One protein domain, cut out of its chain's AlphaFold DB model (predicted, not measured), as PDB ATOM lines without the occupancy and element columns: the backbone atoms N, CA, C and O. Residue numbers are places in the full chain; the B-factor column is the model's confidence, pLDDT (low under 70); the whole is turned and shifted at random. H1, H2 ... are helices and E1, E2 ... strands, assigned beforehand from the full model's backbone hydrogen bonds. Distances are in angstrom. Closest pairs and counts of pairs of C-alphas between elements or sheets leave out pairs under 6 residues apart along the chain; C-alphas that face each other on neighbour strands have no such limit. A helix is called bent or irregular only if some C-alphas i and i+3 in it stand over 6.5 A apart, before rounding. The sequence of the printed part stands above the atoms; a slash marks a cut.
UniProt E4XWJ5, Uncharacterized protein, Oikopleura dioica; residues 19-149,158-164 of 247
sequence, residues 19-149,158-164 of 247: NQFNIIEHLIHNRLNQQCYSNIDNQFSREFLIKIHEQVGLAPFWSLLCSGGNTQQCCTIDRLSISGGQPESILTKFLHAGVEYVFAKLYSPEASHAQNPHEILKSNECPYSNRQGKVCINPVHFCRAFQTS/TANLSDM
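What this domain is: This is residues 19 to 149 and 158 to 164 of the 247 residues of an uncharacterized protein of Oikopleura dioica (UniProt E4XWJ5). Two tiny antiparallel sheets of two strands each, E1 with E3 and E2 with E4, are set among helices, and the sharply bent helix H4 has its second arm, H4b, in the middle of the domain. The last residues of H1, 31 to 36, meet H4b, H2 stands steeply to H1 and has its last residues near E1, H3 turns off at a corner after H2, and the small H5 is the element farthest from the mean of the C-alphas. The printed part has 138 residues, with five named helices and four named strands in the order H1 H2 H3 E1 H4 E2 E3 E4 H5 along the chain; 77 residues are in named elements, and the class is mostly helix. It is compact, with a radius of gyration of the C-alphas of 14.5 A and spans of 42 by 30 by 27 A.

Where its parts are: E1 is residues 76 to 78 and E3 residues 134 to 136; E2 is residues 120 to 122 and E4 residues 142 to 144. H4, residues 90 to 107, was assigned as one helix by its hydrogen bonds but is bent, with C-alphas 97 and 100 8.3 A apart; its arms are H4a, residues 90 to 97, 10.7 A, and H4b, residues 100 to 107, 10.5 A. H1, residues 19 to 36, is 24.9 A long and begins with C-alpha 19 at (39.261, 8.425, 62.190). H2, residues 42 to 56, is 21.1 A long, and H3, residues 58 to 67, 14.0 A. H5, residues 161 to 164, ends with C-alpha 164 at (18.710, -14.318, 88.659).

How they stand to each other: E1 and E3 are antiparallel at 151 degrees, with N 77 and O 135 within hydrogen-bond range at 2.9 A. E2 and E4 are antiparallel at 139 degrees, with N 121 and O 143 within range at 2.8 A. The closest C-alphas of H4b and E4 are those of Ala 104 and Phe 142, 5.7 A apart. H4a is about perpendicular to H4b, at 80 degrees. H1 touches H4b with residues 31 to 36 alone, closest at the C-alphas of Cys 36 and Val 102, 6.6 A; at 71 degrees they are only just about perpendicular. H1 touches H2 with residues 25 to 32 alone, closest at the C-alphas of His 29 and Ser 45, 5.3 A. H2 and H3 only just touch, only at the corner, with 3 pairs of C-alphas within 8 A, the closest those of Ile 52 and Leu 58, 7.3 A. H5 touches no helix. Every O i to N i+4 pair is within hydrogen-bond range in H1, H3, H4a and H4b, and 10 of 11 in H2; H5 is too short for such a pair.

The domain as a whole: The C-alphas farthest apart are those of Asn 19 and Ser 149, 48.6 A. Residues 150 to 157 are not printed, and C-alphas 149 and 158 are 18.2 A apart across the cut. The links E1 to H4, H4 to E2 and E2 to E3 are long. The mean pLDDT of the printed part is 70.7; 44 residues are under 70, among them 79 to 98 and 158 to 164.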
ATOM      1  N   ASN A  19      39.872   7.710  61.069       64.19
ATOM      2  CA  ASN A  19      39.261   8.425  62.190       64.19
ATOM      3  C   ASN A  19      38.345   7.541  63.049       64.19
ATOM      4  O   ASN A  19      38.378   7.640  64.272       64.19
ATOM      5  N   GLN A  20      37.559   6.641  62.450       63.94
ATOM      6  CA  GLN A  20      36.613   5.816  63.215       63.94
ATOM      7  C   GLN A  20      37.323   4.753  64.054       63.94
ATOM      8  O   GLN A  20      36.942   4.513  65.197       63.94
ATOM      9  N   PHE A  21      38.385   4.156  63.508       71.12
ATOM     10  CA  PHE A  21      39.219   3.209  64.241       71.12
ATOM     11  C   PHE A  21      39.828   3.873  65.477       71.12
ATOM     12  O   PHE A  21      39.671   3.360  66.579       71.12
ATOM     13  N   ASN A  22      40.439   5.048  65.304       72.75
ATOM     14  CA  ASN A  22      41.088   5.773  66.395       72.75
ATOM     15  C   ASN A  22      40.089   6.220  67.478       72.75
ATOM     16  O   ASN A  22      40.407   6.173  68.664       72.75
ATOM     17  N   ILE A  23      38.866   6.614  67.096       73.81
ATOM     18  CA  ILE A  23      37.802   6.961  68.052       73.81
ATOM     19  C   ILE A  23      37.388   5.730  68.866       73.81
ATOM     20  O   ILE A  23      37.338   5.789  70.093       73.81
ATOM     21  N   ILE A  24      37.115   4.606  68.198       73.31
ATOM     22  CA  ILE A  24      36.713   3.364  68.872       73.31
ATOM     23  C   ILE A  24      37.854   2.851  69.766       73.31
ATOM     24  O   ILE A  24      37.604   2.456  70.903       73.31
ATOM     25  N   GLU A  25      39.100   2.911  69.291       77.75
ATOM     26  CA  GLU A  25      40.306   2.561  70.048       77.75
ATOM     27  C   GLU A  25      40.411   3.387  71.331       77.75
ATOM     28  O   GLU A  25      40.544   2.819  72.415       77.75
ATOM     29  N   HIS A  26      40.278   4.713  71.232       75.38
ATOM     30  CA  HIS A  26      40.372   5.607  72.382       75.38
ATOM     31  C   HIS A  26      39.253   5.361  73.406       75.38
ATOM     32  O   HIS A  26      39.504   5.314  74.610       75.38
ATOM     33  N   LEU A  27      38.018   5.134  72.943       75.75
ATOM     34  CA  LEU A  27      36.884   4.826  73.820       75.75
ATOM     35  C   LEU A  27      37.075   3.501  74.566       75.75
ATOM     36  O   LEU A  27      36.826   3.426  75.771       75.75
ATOM     37  N   ILE A  28      37.534   2.461  73.866       77.00
ATOM     38  CA  ILE A  28      37.820   1.154  74.468       77.00
ATOM     39  C   ILE A  28      38.979   1.265  75.451       77.00
ATOM     40  O   ILE A  28      38.883   0.742  76.557       77.00
ATOM     41  N   HIS A  29      40.040   1.982  75.082       77.81
ATOM     42  CA  HIS A  29      41.192   2.200  75.945       77.81
ATOM     43  C   HIS A  29      40.798   2.885  77.256       77.81
ATOM     44  O   HIS A  29      41.112   2.373  78.329       77.81
ATOM     45  N   ASN A  30      40.037   3.979  77.184       75.06
ATOM     46  CA  ASN A  30      39.571   4.686  78.374       75.06
ATOM     47  C   ASN A  30      38.687   3.794  79.252       75.06
ATOM     48  O   ASN A  30      38.885   3.733  80.462       75.06
ATOM     49  N   ARG A  31      37.752   3.042  78.658       72.31
ATOM     50  CA  ARG A  31      36.892   2.120  79.413       72.31
ATOM     51  C   ARG A  31      37.674   0.988  80.077       72.31
ATOM     52  O   ARG A  31      37.435   0.688  81.246       72.31
ATOM     53  N   LEU A  32      38.621   0.381  79.365       74.00
ATOM     54  CA  LEU A  32      39.495  -0.652  79.917       74.00
ATOM     55  C   LEU A  32      40.293  -0.122  81.114       74.00
ATOM     56  O   LEU A  32      40.322  -0.789  82.149       74.00
ATOM     57  N   ASN A  33      40.861   1.083  80.992       72.50
ATOM     58  CA  ASN A  33      41.640   1.741  82.044       72.50
ATOM     59  C   ASN A  33      40.806   2.261  83.229       72.50
ATOM     60  O   ASN A  33      41.334   2.477  84.316       72.50
ATOM     61  N   GLN A  34      39.508   2.490  83.038       75.12
ATOM     62  CA  GLN A  34      38.619   2.938  84.112       75.12
ATOM     63  C   GLN A  34      37.989   1.771  84.872       75.12
ATOM     64  O   GLN A  34      37.799   1.854  86.082       75.12
ATOM     65  N   GLN A  35      37.621   0.695  84.170       68.88
ATOM     66  CA  GLN A  35      36.746  -0.339  84.731       68.88
ATOM     67  C   GLN A  35      37.427  -1.690  84.927       68.88
ATOM     68  O   GLN A  35      37.039  -2.451  85.818       68.88
ATOM     69  N   CYS A  36      38.422  -2.029  84.108       64.50
ATOM     70  CA  CYS A  36      38.999  -3.372  84.109       64.50
ATOM     71  C   CYS A  36      40.405  -3.411  84.707       64.50
ATOM     72  O   CYS A  36      40.713  -4.339  85.453       64.50
ATOM     73  N   TYR A  37      41.236  -2.414  84.410       67.25
ATOM     74  CA  TYR A  37      42.650  -2.398  84.775       67.25
ATOM     75  C   TYR A  37      43.127  -0.971  85.013       67.25
ATOM     76  O   TYR A  37      42.520  -0.034  84.527       67.25
ATOM     77  N   SER A  38      44.250  -0.812  85.706       64.88
ATOM     78  CA  SER A  38      44.964   0.462  85.803       64.88
ATOM     79  C   SER A  38      46.212   0.425  84.919       64.88
ATOM     80  O   SER A  38      46.985  -0.527  85.027       64.88
ATOM     81  N   ASN A  39      46.454   1.480  84.137       67.19
ATOM     82  CA  ASN A  39      47.690   1.703  83.367       67.19
ATOM     83  C   ASN A  39      47.957   0.698  82.233       67.19
ATOM     84  O   ASN A  39      49.101   0.307  82.000       67.19
ATOM     85  N   ILE A  40      46.920   0.281  81.514       72.31
ATOM     86  CA  ILE A  40      47.098  -0.384  80.224       72.31
ATOM     87  C   ILE A  40      47.641   0.629  79.213       72.31
ATOM     88  O   ILE A  40      47.217   1.786  79.214       72.31
ATOM     89  N   ASP A  41      48.552   0.194  78.343       69.69
ATOM     90  CA  ASP A  41      49.089   1.010  77.260       69.69
ATOM     91  C   ASP A  41      48.125   1.106  76.060       69.69
ATOM     92  O   ASP A  41      47.201   0.312  75.870       69.69
ATOM     93  N   ASN A  42      48.312   2.135  75.228       68.38
ATOM     94  CA  ASN A  42      47.518   2.293  74.003       68.38
ATOM     95  C   ASN A  42      47.721   1.110  73.047       68.38
ATOM     96  O   ASN A  42      46.790   0.709  72.352       68.38
ATOM     97  N   GLN A  43      48.919   0.517  73.051       73.00
ATOM     98  CA  GLN A  43      49.258  -0.610  72.193       73.00
ATOM     99  C   GLN A  43      48.373  -1.832  72.468       73.00
ATOM    100  O   GLN A  43      47.851  -2.420  71.521       73.00
ATOM    101  N   PHE A  44      48.113  -2.171  73.730       73.56
ATOM    102  CA  PHE A  44      47.200  -3.252  74.088       73.56
ATOM    103  C   PHE A  44      45.786  -3.007  73.562       73.56
ATOM    104  O   PHE A  44      45.187  -3.904  72.971       73.56
ATOM    105  N   SER A  45      45.239  -1.803  73.754       74.19
ATOM    106  CA  SER A  45      43.881  -1.472  73.295       74.19
ATOM    107  C   SER A  45      43.764  -1.536  71.777       74.19
ATOM    108  O   SER A  45      42.751  -1.991  71.241       74.19
ATOM    109  N   ARG A  46      44.831  -1.134  71.083       74.56
ATOM    110  CA  ARG A  46      44.939  -1.220  69.633       74.56
ATOM    111  C   ARG A  46      44.961  -2.656  69.141       74.56
ATOM    112  O   ARG A  46      44.177  -3.021  68.269       74.56
ATOM    113  N   GLU A  47      45.829  -3.482  69.714       74.75
ATOM    114  CA  GLU A  47      45.944  -4.899  69.368       74.75
ATOM    115  C   GLU A  47      44.650  -5.661  69.693       74.75
ATOM    116  O   GLU A  47      44.185  -6.464  68.882       74.75
ATOM    117  N   PHE A  48      44.013  -5.349  70.825       76.50
ATOM    118  CA  PHE A  48      42.682  -5.842  71.173       76.50
ATOM    119  C   PHE A  48      41.666  -5.517  70.074       76.50
ATOM    120  O   PHE A  48      40.973  -6.409  69.581       76.50
ATOM    121  N   LEU A  49      41.604  -4.255  69.645       77.56
ATOM    122  CA  LEU A  49      40.638  -3.817  68.646       77.56
ATOM    123  C   LEU A  49      40.894  -4.433  67.266       77.56
ATOM    124  O   LEU A  49      39.939  -4.827  66.595       77.56
ATOM    125  N   ILE A  50      42.160  -4.574  66.865       77.56
ATOM    126  CA  ILE A  50      42.550  -5.278  65.634       77.56
ATOM    127  C   ILE A  50      42.048  -6.723  65.683       77.56
ATOM    128  O   ILE A  50      41.391  -7.172  64.747       77.56
ATOM    129  N   LYS A  51      42.261  -7.435  66.796       76.56
ATOM    130  CA  LYS A  51      41.816  -8.828  66.947       76.56
ATOM    131  C   LYS A  51      40.302  -8.996  66.919       76.56
ATOM    132  O   LYS A  51      39.818 -10.026  66.451       76.56
ATOM    133  N   ILE A  52      39.551  -8.011  67.401       78.88
ATOM    134  CA  ILE A  52      38.090  -7.990  67.271       78.88
ATOM    135  C   ILE A  52      37.689  -7.678  65.824       78.88
ATOM    136  O   ILE A  52      36.851  -8.378  65.256       78.88
ATOM    137  N   HIS A  53      38.321  -6.687  65.189       81.25
ATOM    138  CA  HIS A  53      38.064  -6.333  63.794       81.25
ATOM    139  C   HIS A  53      38.284  -7.515  62.842       81.25
ATOM    140  O   HIS A  53      37.424  -7.778  62.006       81.25
ATOM    141  N   GLU A  54      39.382  -8.255  63.010       79.62
ATOM    142  CA  GLU A  54      39.723  -9.432  62.201       79.62
ATOM    143  C   GLU A  54      38.662 -10.539  62.272       79.62
ATOM    144  O   GLU A  54      38.506 -11.304  61.323       79.62
ATOM    145  N   GLN A  55      37.932 -10.642  63.385       80.88
ATOM    146  CA  GLN A  55      37.045 -11.778  63.645       80.88
ATOM    147  C   GLN A  55      35.574 -11.476  63.423       80.88
ATOM    148  O   GLN A  55      34.838 -12.315  62.906       80.88
ATOM    149  N   VAL A  56      35.134 -10.295  63.845       81.44
ATOM    150  CA  VAL A  56      33.726  -9.898  63.764       81.44
ATOM    151  C   VAL A  56      33.522  -8.669  62.893       81.44
ATOM    152  O   VAL A  56      32.436  -8.514  62.354       81.44
ATOM    153  N   GLY A  57      34.545  -7.839  62.678       82.00
ATOM    154  CA  GLY A  57      34.430  -6.549  61.999       82.00
ATOM    155  C   GLY A  57      34.017  -5.422  62.953       82.00
ATOM    156  O   GLY A  57      33.297  -5.636  63.926       82.00
ATOM    157  N   LEU A  58      34.455  -4.189  62.671       78.00
ATOM    158  CA  LEU A  58      34.241  -3.055  63.590       78.00
ATOM    159  C   LEU A  58      32.811  -2.532  63.575       78.00
ATOM    160  O   LEU A  58      32.254  -2.285  64.633       78.00
ATOM    161  N   ALA A  59      32.201  -2.399  62.397       75.62
ATOM    162  CA  ALA A  59      30.808  -1.973  62.280       75.62
ATOM    163  C   ALA A  59      29.821  -2.907  63.015       75.62
ATOM    164  O   ALA A  59      29.045  -2.411  63.830       75.62
ATOM    165  N   PRO A  60      29.832  -4.238  62.796       78.75
ATOM    166  CA  PRO A  60      28.924  -5.140  63.511       78.75
ATOM    167  C   PRO A  60      29.252  -5.237  65.005       78.75
ATOM    168  O   PRO A  60      28.333  -5.301  65.818       78.75
ATOM    169  N   PHE A  61      30.532  -5.177  65.383       81.06
ATOM    170  CA  PHE A  61      30.925  -5.087  66.786       81.06
ATOM    171  C   PHE A  61      30.363  -3.824  67.450       81.06
ATOM    172  O   PHE A  61      29.700  -3.906  68.478       81.06
ATOM    173  N   TRP A  62      30.552  -2.661  66.829       77.69
ATOM    174  CA  TRP A  62      30.049  -1.390  67.340       77.69
ATOM    175  C   TRP A  62      28.521  -1.363  67.408       77.69
ATOM    176  O   TRP A  62      27.948  -0.931  68.403       77.69
ATOM    177  N   SER A  63      27.843  -1.907  66.396       78.00
ATOM    178  CA  SER A  63      26.384  -2.042  66.390       78.00
ATOM    179  C   SER A  63      25.873  -2.915  67.542       78.00
ATOM    180  O   SER A  63      24.878  -2.562  68.181       78.00
ATOM    181  N   LEU A  64      26.567  -4.013  67.860       77.69
ATOM    182  CA  LEU A  64      26.258  -4.850  69.020       77.69
ATOM    183  C   LEU A  64      26.388  -4.062  70.330       77.69
ATOM    184  O   LEU A  64      25.510  -4.158  71.185       77.69
ATOM    185  N   LEU A  65      27.446  -3.258  70.469       73.31
ATOM    186  CA  LEU A  65      27.652  -2.425  71.653       73.31
ATOM    187  C   LEU A  65      26.568  -1.349  71.793       73.31
ATOM    188  O   LEU A  65      25.987  -1.203  72.863       73.31
ATOM    189  N   CYS A  66      26.256  -0.624  70.716       73.00
ATOM    190  CA  CYS A  66      25.267   0.456  70.745       73.00
ATOM    191  C   CYS A  66      23.834  -0.040  70.961       73.00
ATOM    192  O   CYS A  66      23.022   0.677  71.536       73.00
ATOM    193  N   SER A  67      23.509  -1.249  70.498       74.81
ATOM    194  CA  SER A  67      22.177  -1.840  70.686       74.81
ATOM    195  C   SER A  67      21.983  -2.489  72.057       74.81
ATOM    196  O   SER A  67      20.862  -2.862  72.391       74.81
ATOM    197  N   GLY A  68      23.055  -2.647  72.839       68.44
ATOM    198  CA  GLY A  68      23.025  -3.389  74.099       68.44
ATOM    199  C   GLY A  68      22.950  -4.906  73.926       68.44
ATOM    200  O   GLY A  68      22.930  -5.611  74.928       68.44
ATOM    201  N   GLY A  69      22.966  -5.417  72.690       76.25
ATOM    202  CA  GLY A  69      22.904  -6.842  72.377       76.25
ATOM    203  C   GLY A  69      21.496  -7.376  72.084       76.25
ATOM    204  O   GLY A  69      20.504  -6.653  72.073       76.25
ATOM    205  N   ASN A  70      21.409  -8.676  71.790       76.69
ATOM    206  CA  ASN A  70      20.156  -9.361  71.447       76.69
ATOM    207  C   ASN A  70      20.136 -10.774  72.040       76.69
ATOM    208  O   ASN A  70      21.052 -11.549  71.782       76.69
ATOM    209  N   THR A  71      19.102 -11.138  72.802       75.00
ATOM    210  CA  THR A  71      19.038 -12.436  73.500       75.00
ATOM    211  C   THR A  71      19.039 -13.632  72.547       75.00
ATOM    212  O   THR A  71      19.587 -14.679  72.881       75.00
ATOM    213  N   GLN A  72      18.524 -13.456  71.327       77.75
ATOM    214  CA  GLN A  72      18.398 -14.498  70.304       77.75
ATOM    215  C   GLN A  72      19.642 -14.658  69.417       77.75
ATOM    216  O   GLN A  72      19.709 -15.589  68.615       77.75
ATOM    217  N   GLN A  73      20.621 -13.752  69.502       81.94
ATOM    218  CA  GLN A  73      21.800 -13.769  68.634       81.94
ATOM    219  C   GLN A  73      23.084 -13.873  69.449       81.94
ATOM    220  O   GLN A  73      23.163 -13.413  70.578       81.94
ATOM    221  N   CYS A  74      24.120 -14.482  68.879       84.69
ATOM    222  CA  CYS A  74      25.449 -14.517  69.485       84.69
ATOM    223  C   CYS A  74      26.424 -13.756  68.599       84.69
ATOM    224  O   CYS A  74      26.443 -13.959  67.386       84.69
ATOM    225  N   CYS A  75      27.277 -12.951  69.219       86.00
ATOM    226  CA  CYS A  75      28.482 -12.442  68.584       86.00
ATOM    227  C   CYS A  75      29.648 -13.246  69.141       86.00
ATOM    228  O   CYS A  75      29.850 -13.239  70.353       86.00
ATOM    229  N   THR A  76      30.360 -13.992  68.295       85.75
ATOM    230  CA  THR A  76      31.405 -14.912  68.758       85.75
ATOM    231  C   THR A  76      32.765 -14.579  68.190       85.75
ATOM    232  O   THR A  76      32.877 -14.331  66.994       85.75
ATOM    233  N   ILE A  77      33.786 -14.710  69.026       82.44
ATOM    234  CA  ILE A  77      35.195 -14.663  68.642       82.44
ATOM    235  C   ILE A  77      35.841 -16.023  68.916       82.44
ATOM    236  O   ILE A  77      35.471 -16.729  69.858       82.44
ATOM    237  N   ASP A  78      36.787 -16.419  68.080       77.31
ATOM    238  CA  ASP A  78      37.591 -17.615  68.279       77.31
ATOM    239  C   ASP A  78      38.529 -17.411  69.475       77.31
ATOM    240  O   ASP A  78      39.247 -16.421  69.599       77.31
ATOM    241  N   ARG A  79      38.557 -18.392  70.374       69.06
ATOM    242  CA  ARG A  79      39.394 -18.362  71.581       69.06
ATOM    243  C   ARG A  79      40.889 -18.447  71.249       69.06
ATOM    244  O   ARG A  79      41.712 -18.009  72.044       69.06
ATOM    245  N   LEU A  80      41.221 -19.023  70.086       56.44
ATOM    246  CA  LEU A  80      42.586 -19.348  69.651       56.44
ATOM    247  C   LEU A  80      43.196 -18.336  68.660       56.44
ATOM    248  O   LEU A  80      44.415 -18.179  68.620       56.44
ATOM    249  N   SER A  81      42.384 -17.617  67.882       52.91
ATOM    250  CA  SER A  81      42.834 -16.562  66.943       52.91
ATOM    251  C   SER A  81      43.383 -15.324  67.667       52.91
ATOM    252  O   SER A  81      44.188 -14.558  67.130       52.91
ATOM    253  N   ILE A  82      42.987 -15.172  68.928       50.31
ATOM    254  CA  ILE A  82      43.492 -14.174  69.855       50.31
ATOM    255  C   ILE A  82      44.842 -14.595  70.465       50.31
ATOM    256  O   ILE A  82      45.612 -13.756  70.916       50.31
ATOM    257  N   SER A  83      45.155 -15.894  70.425       45.50
ATOM    258  CA  SER A  83      46.415 -16.479  70.906       45.50
ATOM    259  C   SER A  83      47.443 -16.771  69.807       45.50
ATOM    260  O   SER A  83      48.472 -17.397  70.059       45.50
ATOM    261  N   GLY A  84      47.171 -16.347  68.573       38.69
ATOM    262  CA  GLY A  84      48.016 -16.625  67.414       38.69
ATOM    263  C   GLY A  84      49.228 -15.700  67.313       38.69
ATOM    264  O   GLY A  84      49.254 -14.847  66.431       38.69
ATOM    265  N   GLY A  85      50.218 -15.878  68.191       42.25
ATOM    266  CA  GLY A  85      51.540 -15.261  68.051       42.25
ATOM    267  C   GLY A  85      52.372 -15.284  69.333       42.25
ATOM    268  O   GLY A  85      52.383 -14.293  70.045       42.25
ATOM    269  N   GLN A  86      53.092 -16.390  69.575       41.12
ATOM    270  CA  GLN A  86      54.025 -16.625  70.701       41.12
ATOM    271  C   GLN A  86      53.411 -16.507  72.127       41.12
ATOM    272  O   GLN A  86      52.538 -15.688  72.394       41.12
ATOM    273  N   PRO A  87      53.857 -17.320  73.103       45.16
ATOM    274  CA  PRO A  87      53.270 -17.389  74.448       45.16
ATOM    275  C   PRO A  87      53.606 -16.197  75.379       45.16
ATOM    276  O   PRO A  87      53.487 -16.322  76.601       45.16
ATOM    277  N   GLU A  88      54.014 -15.040  74.851       49.16
ATOM    278  CA  GLU A  88      54.674 -14.000  75.657       49.16
ATOM    279  C   GLU A  88      53.887 -12.701  75.861       49.16
ATOM    280  O   GLU A  88      54.168 -11.998  76.833       49.16
ATOM    281  N   SER A  89      52.865 -12.378  75.054       56.22
ATOM    282  CA  SER A  89      52.154 -11.110  75.258       56.22
ATOM    283  C   SER A  89      51.142 -11.190  76.407       56.22
ATOM    284  O   SER A  89      50.340 -12.123  76.530       56.22
ATOM    285  N   ILE A  90      51.170 -10.165  77.256       56.47
ATOM    286  CA  ILE A  90      50.205  -9.924  78.332       56.47
ATOM    287  C   ILE A  90      48.762  -9.985  77.786       56.47
ATOM    288  O   ILE A  90      47.897 -10.623  78.387       56.47
ATOM    289  N   LEU A  91      48.539  -9.444  76.583       57.22
ATOM    290  CA  LEU A  91      47.283  -9.502  75.830       57.22
ATOM    291  C   LEU A  91      46.779 -10.933  75.588       57.22
ATOM    292  O   LEU A  91      45.605 -11.220  75.813       57.22
ATOM    293  N   THR A  92      47.666 -11.853  75.208       54.41
ATOM    294  CA  THR A  92      47.309 -13.253  74.935       54.41
ATOM    295  C   THR A  92      46.853 -13.978  76.200       54.41
ATOM    296  O   THR A  92      45.846 -14.691  76.190       54.41
ATOM    297  N   LYS A  93      47.547 -13.760  77.325       54.66
ATOM    298  CA  LYS A  93      47.154 -14.323  78.629       54.66
ATOM    299  C   LYS A  93      45.830 -13.729  79.116       54.66
ATOM    300  O   LYS A  93      44.977 -14.469  79.606       54.66
ATOM    301  N   PHE A  94      45.631 -12.423  78.930       57.81
ATOM    302  CA  PHE A  94      44.398 -11.732  79.309       57.81
ATOM    303  C   PHE A  94      43.187 -12.195  78.510       57.81
ATOM    304  O   PHE A  94      42.149 -12.515  79.088       57.81
ATOM    305  N   LEU A  95      43.316 -12.292  77.194       59.66
ATOM    306  CA  LEU A  95      42.212 -12.715  76.345       59.66
ATOM    307  C   LEU A  95      41.868 -14.195  76.540       59.66
ATOM    308  O   LEU A  95      40.697 -14.569  76.494       59.66
ATOM    309  N   HIS A  96      42.856 -15.029  76.859       55.66
ATOM    310  CA  HIS A  96      42.614 -16.432  77.177       55.66
ATOM    311  C   HIS A  96      41.901 -16.631  78.530       55.66
ATOM    312  O   HIS A  96      41.042 -17.506  78.648       55.66
ATOM    313  N   ALA A  97      42.235 -15.828  79.547       54.38
ATOM    314  CA  ALA A  97      41.730 -16.000  80.913       54.38
ATOM    315  C   ALA A  97      40.506 -15.132  81.266       54.38
ATOM    316  O   ALA A  97      39.816 -15.437  82.236       54.38
ATOM    317  N   GLY A  98      40.235 -14.059  80.517       66.81
ATOM    318  CA  GLY A  98      39.324 -13.008  80.978       66.81
ATOM    319  C   GLY A  98      38.605 -12.213  79.896       66.81
ATOM    320  O   GLY A  98      37.985 -11.213  80.237       66.81
ATOM    321  N   VAL A  99      38.626 -12.626  78.623       75.25
ATOM    322  CA  VAL A  99      37.893 -11.902  77.565       75.25
ATOM    323  C   VAL A  99      36.397 -11.782  77.879       75.25
ATOM    324  O   VAL A  99      35.817 -10.714  77.737       75.25
ATOM    325  N   GLU A 100      35.791 -12.844  78.413       79.25
ATOM    326  CA  GLU A 100      34.384 -12.856  78.836       79.25
ATOM    327  C   GLU A 100      34.135 -11.873  79.976       79.25
ATOM    328  O   GLU A 100      33.150 -11.147  79.956       79.25
ATOM    329  N   TYR A 101      35.066 -11.794  80.927       77.81
ATOM    330  CA  TYR A 101      35.008 -10.832  82.020       77.81
ATOM    331  C   TYR A 101      35.142  -9.392  81.527       77.81
ATOM    332  O   TYR A 101      34.360  -8.548  81.944       77.81
ATOM    333  N   VAL A 102      36.068  -9.114  80.608       77.50
ATOM    334  CA  VAL A 102      36.230  -7.779  80.017       77.50
ATOM    335  C   VAL A 102      34.954  -7.361  79.292       77.50
ATOM    336  O   VAL A 102      34.431  -6.283  79.554       77.50
ATOM    337  N   PHE A 103      34.395  -8.215  78.430       80.88
ATOM    338  CA  PHE A 103      33.165  -7.879  77.709       80.88
ATOM    339  C   PHE A 103      31.957  -7.730  78.633       80.88
ATOM    340  O   PHE A 103      31.194  -6.775  78.491       80.88
ATOM    341  N   ALA A 104      31.808  -8.630  79.604       79.94
ATOM    342  CA  ALA A 104      30.750  -8.543  80.596       79.94
ATOM    343  C   ALA A 104      30.865  -7.250  81.414       79.94
ATOM    344  O   ALA A 104      29.894  -6.512  81.538       79.94
ATOM    345  N   LYS A 105      32.063  -6.923  81.904       79.38
ATOM    346  CA  LYS A 105      32.288  -5.746  82.742       79.38
ATOM    347  C   LYS A 105      32.101  -4.432  81.987       79.38
ATOM    348  O   LYS A 105      31.522  -3.495  82.522       79.38
ATOM    349  N   LEU A 106      32.575  -4.360  80.744       77.44
ATOM    350  CA  LEU A 106      32.527  -3.128  79.960       77.44
ATOM    351  C   LEU A 106      31.157  -2.834  79.355       77.44
ATOM    352  O   LEU A 106      30.839  -1.663  79.123       77.44
ATOM    353  N   TYR A 107      30.391  -3.877  79.029       79.12
ATOM    354  CA  TYR A 107      29.244  -3.728  78.137       79.12
ATOM    355  C   TYR A 107      27.959  -4.384  78.632       79.12
ATOM    356  O   TYR A 107      26.906  -4.009  78.125       79.12
ATOM    357  N   SER A 108      28.000  -5.307  79.602       81.31
ATOM    358  CA  SER A 108      26.779  -5.842  80.218       81.31
ATOM    359  C   SER A 108      26.395  -4.999  81.436       81.31
ATOM    360  O   SER A 108      27.131  -4.997  82.427       81.31
ATOM    361  N   PRO A 109      25.233  -4.318  81.425       77.44
ATOM    362  CA  PRO A 109      24.749  -3.593  82.598       77.44
ATOM    363  C   PRO A 109      24.603  -4.496  83.829       77.44
ATOM    364  O   PRO A 109      24.880  -4.070  84.943       77.44
ATOM    365  N   GLU A 110      24.226  -5.762  83.626       78.25
ATOM    366  CA  GLU A 110      24.003  -6.731  84.707       78.25
ATOM    367  C   GLU A 110      25.302  -7.311  85.283       78.25
ATOM    368  O   GLU A 110      25.289  -7.910  86.359       78.25
ATOM    369  N   ALA A 111      26.428  -7.154  84.581       80.81
ATOM    370  CA  ALA A 111      27.724  -7.689  84.990       80.81
ATOM    371  C   ALA A 111      28.808  -6.620  85.210       80.81
ATOM    372  O   ALA A 111      29.912  -6.951  85.645       80.81
ATOM    373  N   SER A 112      28.497  -5.342  84.980       81.31
ATOM    374  CA  SER A 112      29.423  -4.204  85.079       81.31
ATOM    375  C   SER A 112      30.104  -4.072  86.449       81.31
ATOM    376  O   SER A 112      31.260  -3.663  86.554       81.31
ATOM    377  N   HIS A 113      29.413  -4.489  87.511       81.31
ATOM    378  CA  HIS A 113      29.906  -4.434  88.888       81.31
ATOM    379  C   HIS A 113      30.703  -5.673  89.324       81.31
ATOM    380  O   HIS A 113      31.075  -5.775  90.497       81.31
ATOM    381  N   ALA A 114      30.952  -6.625  88.421       75.75
ATOM    382  CA  ALA A 114      31.752  -7.803  88.728       75.75
ATOM    383  C   ALA A 114      33.184  -7.410  89.120       75.75
ATOM    384  O   ALA A 114      33.865  -6.658  88.418       75.75
ATOM    385  N   GLN A 115      33.653  -7.938  90.250       76.00
ATOM    386  CA  GLN A 115      34.988  -7.627  90.776       76.00
ATOM    387  C   GLN A 115      36.062  -8.592  90.271       76.00
ATOM    388  O   GLN A 115      37.250  -8.276  90.285       76.00
ATOM    389  N   ASN A 116      35.657  -9.779  89.829       74.06
ATOM    390  CA  ASN A 116      36.554 -10.815  89.343       74.06
ATOM    391  C   ASN A 116      35.840 -11.708  88.311       74.06
ATOM    392  O   ASN A 116      34.608 -11.744  88.277       74.06
ATOM    393  N   PRO A 117      36.588 -12.466  87.488       75.75
ATOM    394  CA  PRO A 117      36.002 -13.331  86.465       75.75
ATOM    395  C   PRO A 117      35.064 -14.419  87.002       75.75
ATOM    396  O   PRO A 117      34.181 -14.862  86.277       75.75
ATOM    397  N   HIS A 118      35.228 -14.850  88.258       76.38
ATOM    398  CA  HIS A 118      34.384 -15.888  88.863       76.38
ATOM    399  C   HIS A 118      32.976 -15.392  89.204       76.38
ATOM    400  O   HIS A 118      32.078 -16.203  89.406       76.38
ATOM    401  N   GLU A 119      32.776 -14.074  89.245       77.50
ATOM    402  CA  GLU A 119      31.457 -13.464  89.400       77.50
ATOM    403  C   GLU A 119      30.676 -13.409  88.083       77.50
ATOM    404  O   GLU A 119      29.519 -13.012  88.105       77.50
ATOM    405  N   ILE A 120      31.262 -13.786  86.944       81.12
ATOM    406  CA  ILE A 120      30.571 -13.748  85.652       81.12
ATOM    407  C   ILE A 120      29.884 -15.079  85.382       81.12
ATOM    408  O   ILE A 120      30.526 -16.123  85.266       81.12
ATOM    409  N   LEU A 121      28.570 -15.017  85.210       82.25
ATOM    410  CA  LEU A 121      27.745 -16.121  84.752       82.25
ATOM    411  C   LEU A 121      27.319 -15.875  83.306       82.25
ATOM    412  O   LEU A 121      27.136 -14.735  82.873       82.25
ATOM    413  N   LYS A 122      27.164 -16.964  82.553       81.06
ATOM    414  CA  LYS A 122      26.669 -16.928  81.177       81.06
ATOM    415  C   LYS A 122      25.235 -17.423  81.137       81.06
ATOM    416  O   LYS A 122      24.903 -18.403  81.800       81.06
ATOM    417  N   SER A 123      24.417 -16.783  80.312       79.38
ATOM    418  CA  SER A 123      23.042 -17.215  80.079       79.38
ATOM    419  C   SER A 123      22.991 -18.627  79.488       79.38
ATOM    420  O   SER A 123      23.748 -18.961  78.570       79.38
ATOM    421  N   ASN A 124      22.031 -19.425  79.957       73.31
ATOM    422  CA  ASN A 124      21.691 -20.735  79.385       73.31
ATOM    423  C   ASN A 124      21.230 -20.638  77.929       73.31
ATOM    424  O   ASN A 124      21.335 -21.603  77.175       73.31
ATOM    425  N   GLU A 125      20.723 -19.470  77.538       76.62
ATOM    426  CA  GLU A 125      20.267 -19.181  76.180       76.62
ATOM    427  C   GLU A 125      21.444 -19.002  75.211       76.62
ATOM    428  O   GLU A 125      21.261 -19.066  73.997       76.62
ATOM    429  N   CYS A 126      22.668 -18.819  75.723       81.25
ATOM    430  CA  CYS A 126      23.866 -18.720  74.905       81.25
ATOM    431  C   CYS A 126      24.401 -20.123  74.543       81.25
ATOM    432  O   CYS A 126      24.980 -20.805  75.398       81.25
ATOM    433  N   PRO A 127      24.329 -20.557  73.266       79.81
ATOM    434  CA  PRO A 127      24.848 -21.854  72.819       79.81
ATOM    435  C   PRO A 127      26.380 -21.965  72.870       79.81
ATOM    436  O   PRO A 127      26.922 -23.050  72.635       79.81
ATOM    437  N   TYR A 128      27.080 -20.861  73.148       79.56
ATOM    438  CA  TYR A 128      28.537 -20.788  73.276       79.56
ATOM    439  C   TYR A 128      29.003 -20.684  74.734       79.56
ATOM    440  O   TYR A 128      30.195 -20.518  74.974       79.56
ATOM    441  N   SER A 129      28.101 -20.832  75.709       70.06
ATOM    442  CA  SER A 129      28.431 -20.775  77.140       70.06
ATOM    443  C   SER A 129      29.507 -21.791  77.557       70.06
ATOM    444  O   SER A 129      30.414 -21.451  78.318       70.06
ATOM    445  N   ASN A 130      29.454 -23.000  76.985       66.00
ATOM    446  CA  ASN A 130      30.318 -24.138  77.327       66.00
ATOM    447  C   ASN A 130      31.146 -24.684  76.145       66.00
ATOM    448  O   ASN A 130      31.686 -25.788  76.224       66.00
ATOM    449  N   ARG A 131      31.239 -23.960  75.020       63.12
ATOM    450  CA  ARG A 131      31.947 -24.467  73.830       63.12
ATOM    451  C   ARG A 131      33.446 -24.192  73.901       63.12
ATOM    452  O   ARG A 131      33.884 -23.058  74.064       63.12
ATOM    453  N   GLN A 132      34.244 -25.239  73.703       63.16
ATOM    454  CA  GLN A 132      35.686 -25.098  73.525       63.16
ATOM    455  C   GLN A 132      35.965 -24.488  72.141       63.16
ATOM    456  O   GLN A 132      35.485 -24.988  71.128       63.16
ATOM    457  N   GLY A 133      36.712 -23.381  72.104       72.44
ATOM    458  CA  GLY A 133      37.224 -22.775  70.867       72.44
ATOM    459  C   GLY A 133      36.530 -21.493  70.399       72.44
ATOM    460  O   GLY A 133      37.172 -20.726  69.692       72.44
ATOM    461  N   LYS A 134      35.298 -21.196  70.835       80.25
ATOM    462  CA  LYS A 134      34.605 -19.921  70.556       80.25
ATOM    463  C   LYS A 134      34.018 -19.328  71.824       80.25
ATOM    464  O   LYS A 134      33.510 -20.060  72.666       80.25
ATOM    465  N   VAL A 135      34.055 -18.009  71.918       81.81
ATOM    466  CA  VAL A 135      33.550 -17.231  73.046       81.81
ATOM    467  C   VAL A 135      32.478 -16.274  72.547       81.81
ATOM    468  O   VAL A 135      32.711 -15.563  71.574       81.81
ATOM    469  N   CYS A 136      31.313 -16.247  73.203       86.12
ATOM    470  CA  CYS A 136      30.313 -15.208  72.956       86.12
ATOM    471  C   CYS A 136      30.721 -13.923  73.677       86.12
ATOM    472  O   CYS A 136      31.128 -13.986  74.830       86.12
ATOM    473  N   ILE A 137      30.586 -12.781  73.014       85.75
ATOM    474  CA  ILE A 137      30.845 -11.442  73.562       85.75
ATOM    475  C   ILE A 137      29.586 -10.570  73.575       85.75
ATOM    476  O   ILE A 137      29.669  -9.355  73.730       85.75
ATOM    477  N   ASN A 138      28.413 -11.177  73.381       86.06
ATOM    478  CA  ASN A 138      27.141 -10.470  73.432       86.06
ATOM    479  C   ASN A 138      26.820 -10.048  74.878       86.06
ATOM    480  O   ASN A 138      26.680 -10.929  75.730       86.06
ATOM    481  N   PRO A 139      26.666  -8.741  75.164       82.75
ATOM    482  CA  PRO A 139      26.478  -8.250  76.525       82.75
ATOM    483  C   PRO A 139      25.303  -8.879  77.282       82.75
ATOM    484  O   PRO A 139      25.446  -9.212  78.455       82.75
ATOM    485  N   VAL A 140      24.171  -9.124  76.611       84.19
ATOM    486  CA  VAL A 140      22.964  -9.699  77.245       84.19
ATOM    487  C   VAL A 140      23.109 -11.168  77.640       84.19
ATOM    488  O   VAL A 140      22.216 -11.743  78.254       84.19
ATOM    489  N   HIS A 141      24.206 -11.817  77.250       85.88
ATOM    490  CA  HIS A 141      24.486 -13.200  77.628       85.88
ATOM    491  C   HIS A 141      25.338 -13.309  78.889       85.88
ATOM    492  O   HIS A 141      25.674 -14.430  79.268       85.88
ATOM    493  N   PHE A 142      25.648 -12.188  79.545       84.31
ATOM    494  CA  PHE A 142      26.386 -12.145  80.801       84.31
ATOM    495  C   PHE A 142      25.571 -11.513  81.916       84.31
ATOM    496  O   PHE A 142      24.921 -10.491  81.715       84.31
ATOM    497  N   CYS A 143      25.727 -12.059  83.113       82.94
ATOM    498  CA  CYS A 143      25.196 -11.500  84.345       82.94
ATOM    499  C   CYS A 143      26.170 -11.758  85.497       82.94
ATOM    500  O   CYS A 143      27.063 -12.609  85.409       82.94
ATOM    501  N   ARG A 144      26.015 -11.008  86.586       82.31
ATOM    502  CA  ARG A 144      26.817 -11.197  87.792       82.31
ATOM    503  C   ARG A 144      26.197 -12.249  88.712       82.31
ATOM    504  O   ARG A 144      25.010 -12.192  89.021       82.31
ATOM    505  N   ALA A 145      27.015 -13.154  89.239       75.38
ATOM    506  CA  ALA A 145      26.664 -13.959  90.398       75.38
ATOM    507  C   ALA A 145      26.534 -13.046  91.627       75.38
ATOM    508  O   ALA A 145      27.527 -12.510  92.125       75.38
ATOM    509  N   PHE A 146      25.320 -12.872  92.146       63.41
ATOM    510  CA  PHE A 146      25.139 -12.258  93.458       63.41
ATOM    511  C   PHE A 146      25.602 -13.244  94.532       63.41
ATOM    512  O   PHE A 146      25.166 -14.396  94.556       63.41
ATOM    513  N   GLN A 147      26.481 -12.802  95.434       48.91
ATOM    514  CA  GLN A 147      26.878 -13.580  96.608       48.91
ATOM    515  C   GLN A 147      25.708 -13.666  97.603       48.91
ATOM    516  O   GLN A 147      25.730 -13.065  98.670       48.91
ATOM    517  N   THR A 148      24.655 -14.412  97.275       37.41
ATOM    518  CA  THR A 148      23.719 -14.901  98.288       37.41
ATOM    519  C   THR A 148      24.348 -16.129  98.935       37.41
ATOM    520  O   THR A 148      24.742 -17.070  98.246       37.41
ATOM    521  N   SER A 149      24.464 -16.101 100.258       34.56
ATOM    522  CA  SER A 149      25.211 -16.987 101.166       34.56
ATOM    523  C   SER A 149      24.822 -18.481 101.181       34.56
ATOM    524  O   SER A 149      25.048 -19.174 102.169       34.56
ATOM    525  N   THR A 158      24.687 -23.574  84.639       45.47
ATOM    526  CA  THR A 158      23.403 -23.117  84.106       45.47
ATOM    527  C   THR A 158      22.552 -22.376  85.131       45.47
ATOM    528  O   THR A 158      22.084 -22.993  86.088       45.47
ATOM    529  N   ALA A 159      22.271 -21.096  84.894       45.69
ATOM    530  CA  ALA A 159      21.279 -20.323  85.635       45.69
ATOM    531  C   ALA A 159      20.282 -19.685  84.652       45.69
ATOM    532  O   ALA A 159      20.675 -19.088  83.649       45.69
ATOM    533  N   ASN A 160      18.981 -19.868  84.903       43.44
ATOM    534  CA  ASN A 160      17.936 -19.215  84.116       43.44
ATOM    535  C   ASN A 160      17.984 -17.710  84.378       43.44
ATOM    536  O   ASN A 160      17.964 -17.288  85.534       43.44
ATOM    537  N   LEU A 161      18.005 -16.907  83.308       44.25
ATOM    538  CA  LEU A 161      18.032 -15.441  83.391       44.25
ATOM    539  C   LEU A 161      16.911 -14.914  84.305       44.25
ATOM    540  O   LEU A 161      17.136 -14.050  85.144       44.25
ATOM    541  N   SER A 162      15.723 -15.517  84.209       41.44
ATOM    542  CA  SER A 162      14.531 -15.158  84.984       41.44
ATOM    543  C   SER A 162      14.670 -15.366  86.498       41.44
ATOM    544  O   SER A 162      14.091 -14.595  87.257       41.44
ATOM    545  N   ASP A 163      15.454 -16.355  86.940       40.22
ATOM    546  CA  ASP A 163      15.644 -16.664  88.367       40.22
ATOM    547  C   ASP A 163      16.740 -15.791  89.007       40.22
ATOM    548  O   ASP A 163      16.764 -15.606  90.222       40.22
ATOM    549  N   MET A 164      17.630 -15.204  88.196       44.81
ATOM    550  CA  MET A 164      18.710 -14.318  88.659       44.81
ATOM    551  C   MET A 164      18.284 -12.850  88.808       44.81
ATOM    552  O   MET A 164      18.945 -12.090  89.510       44.81
TER     553      MET A 164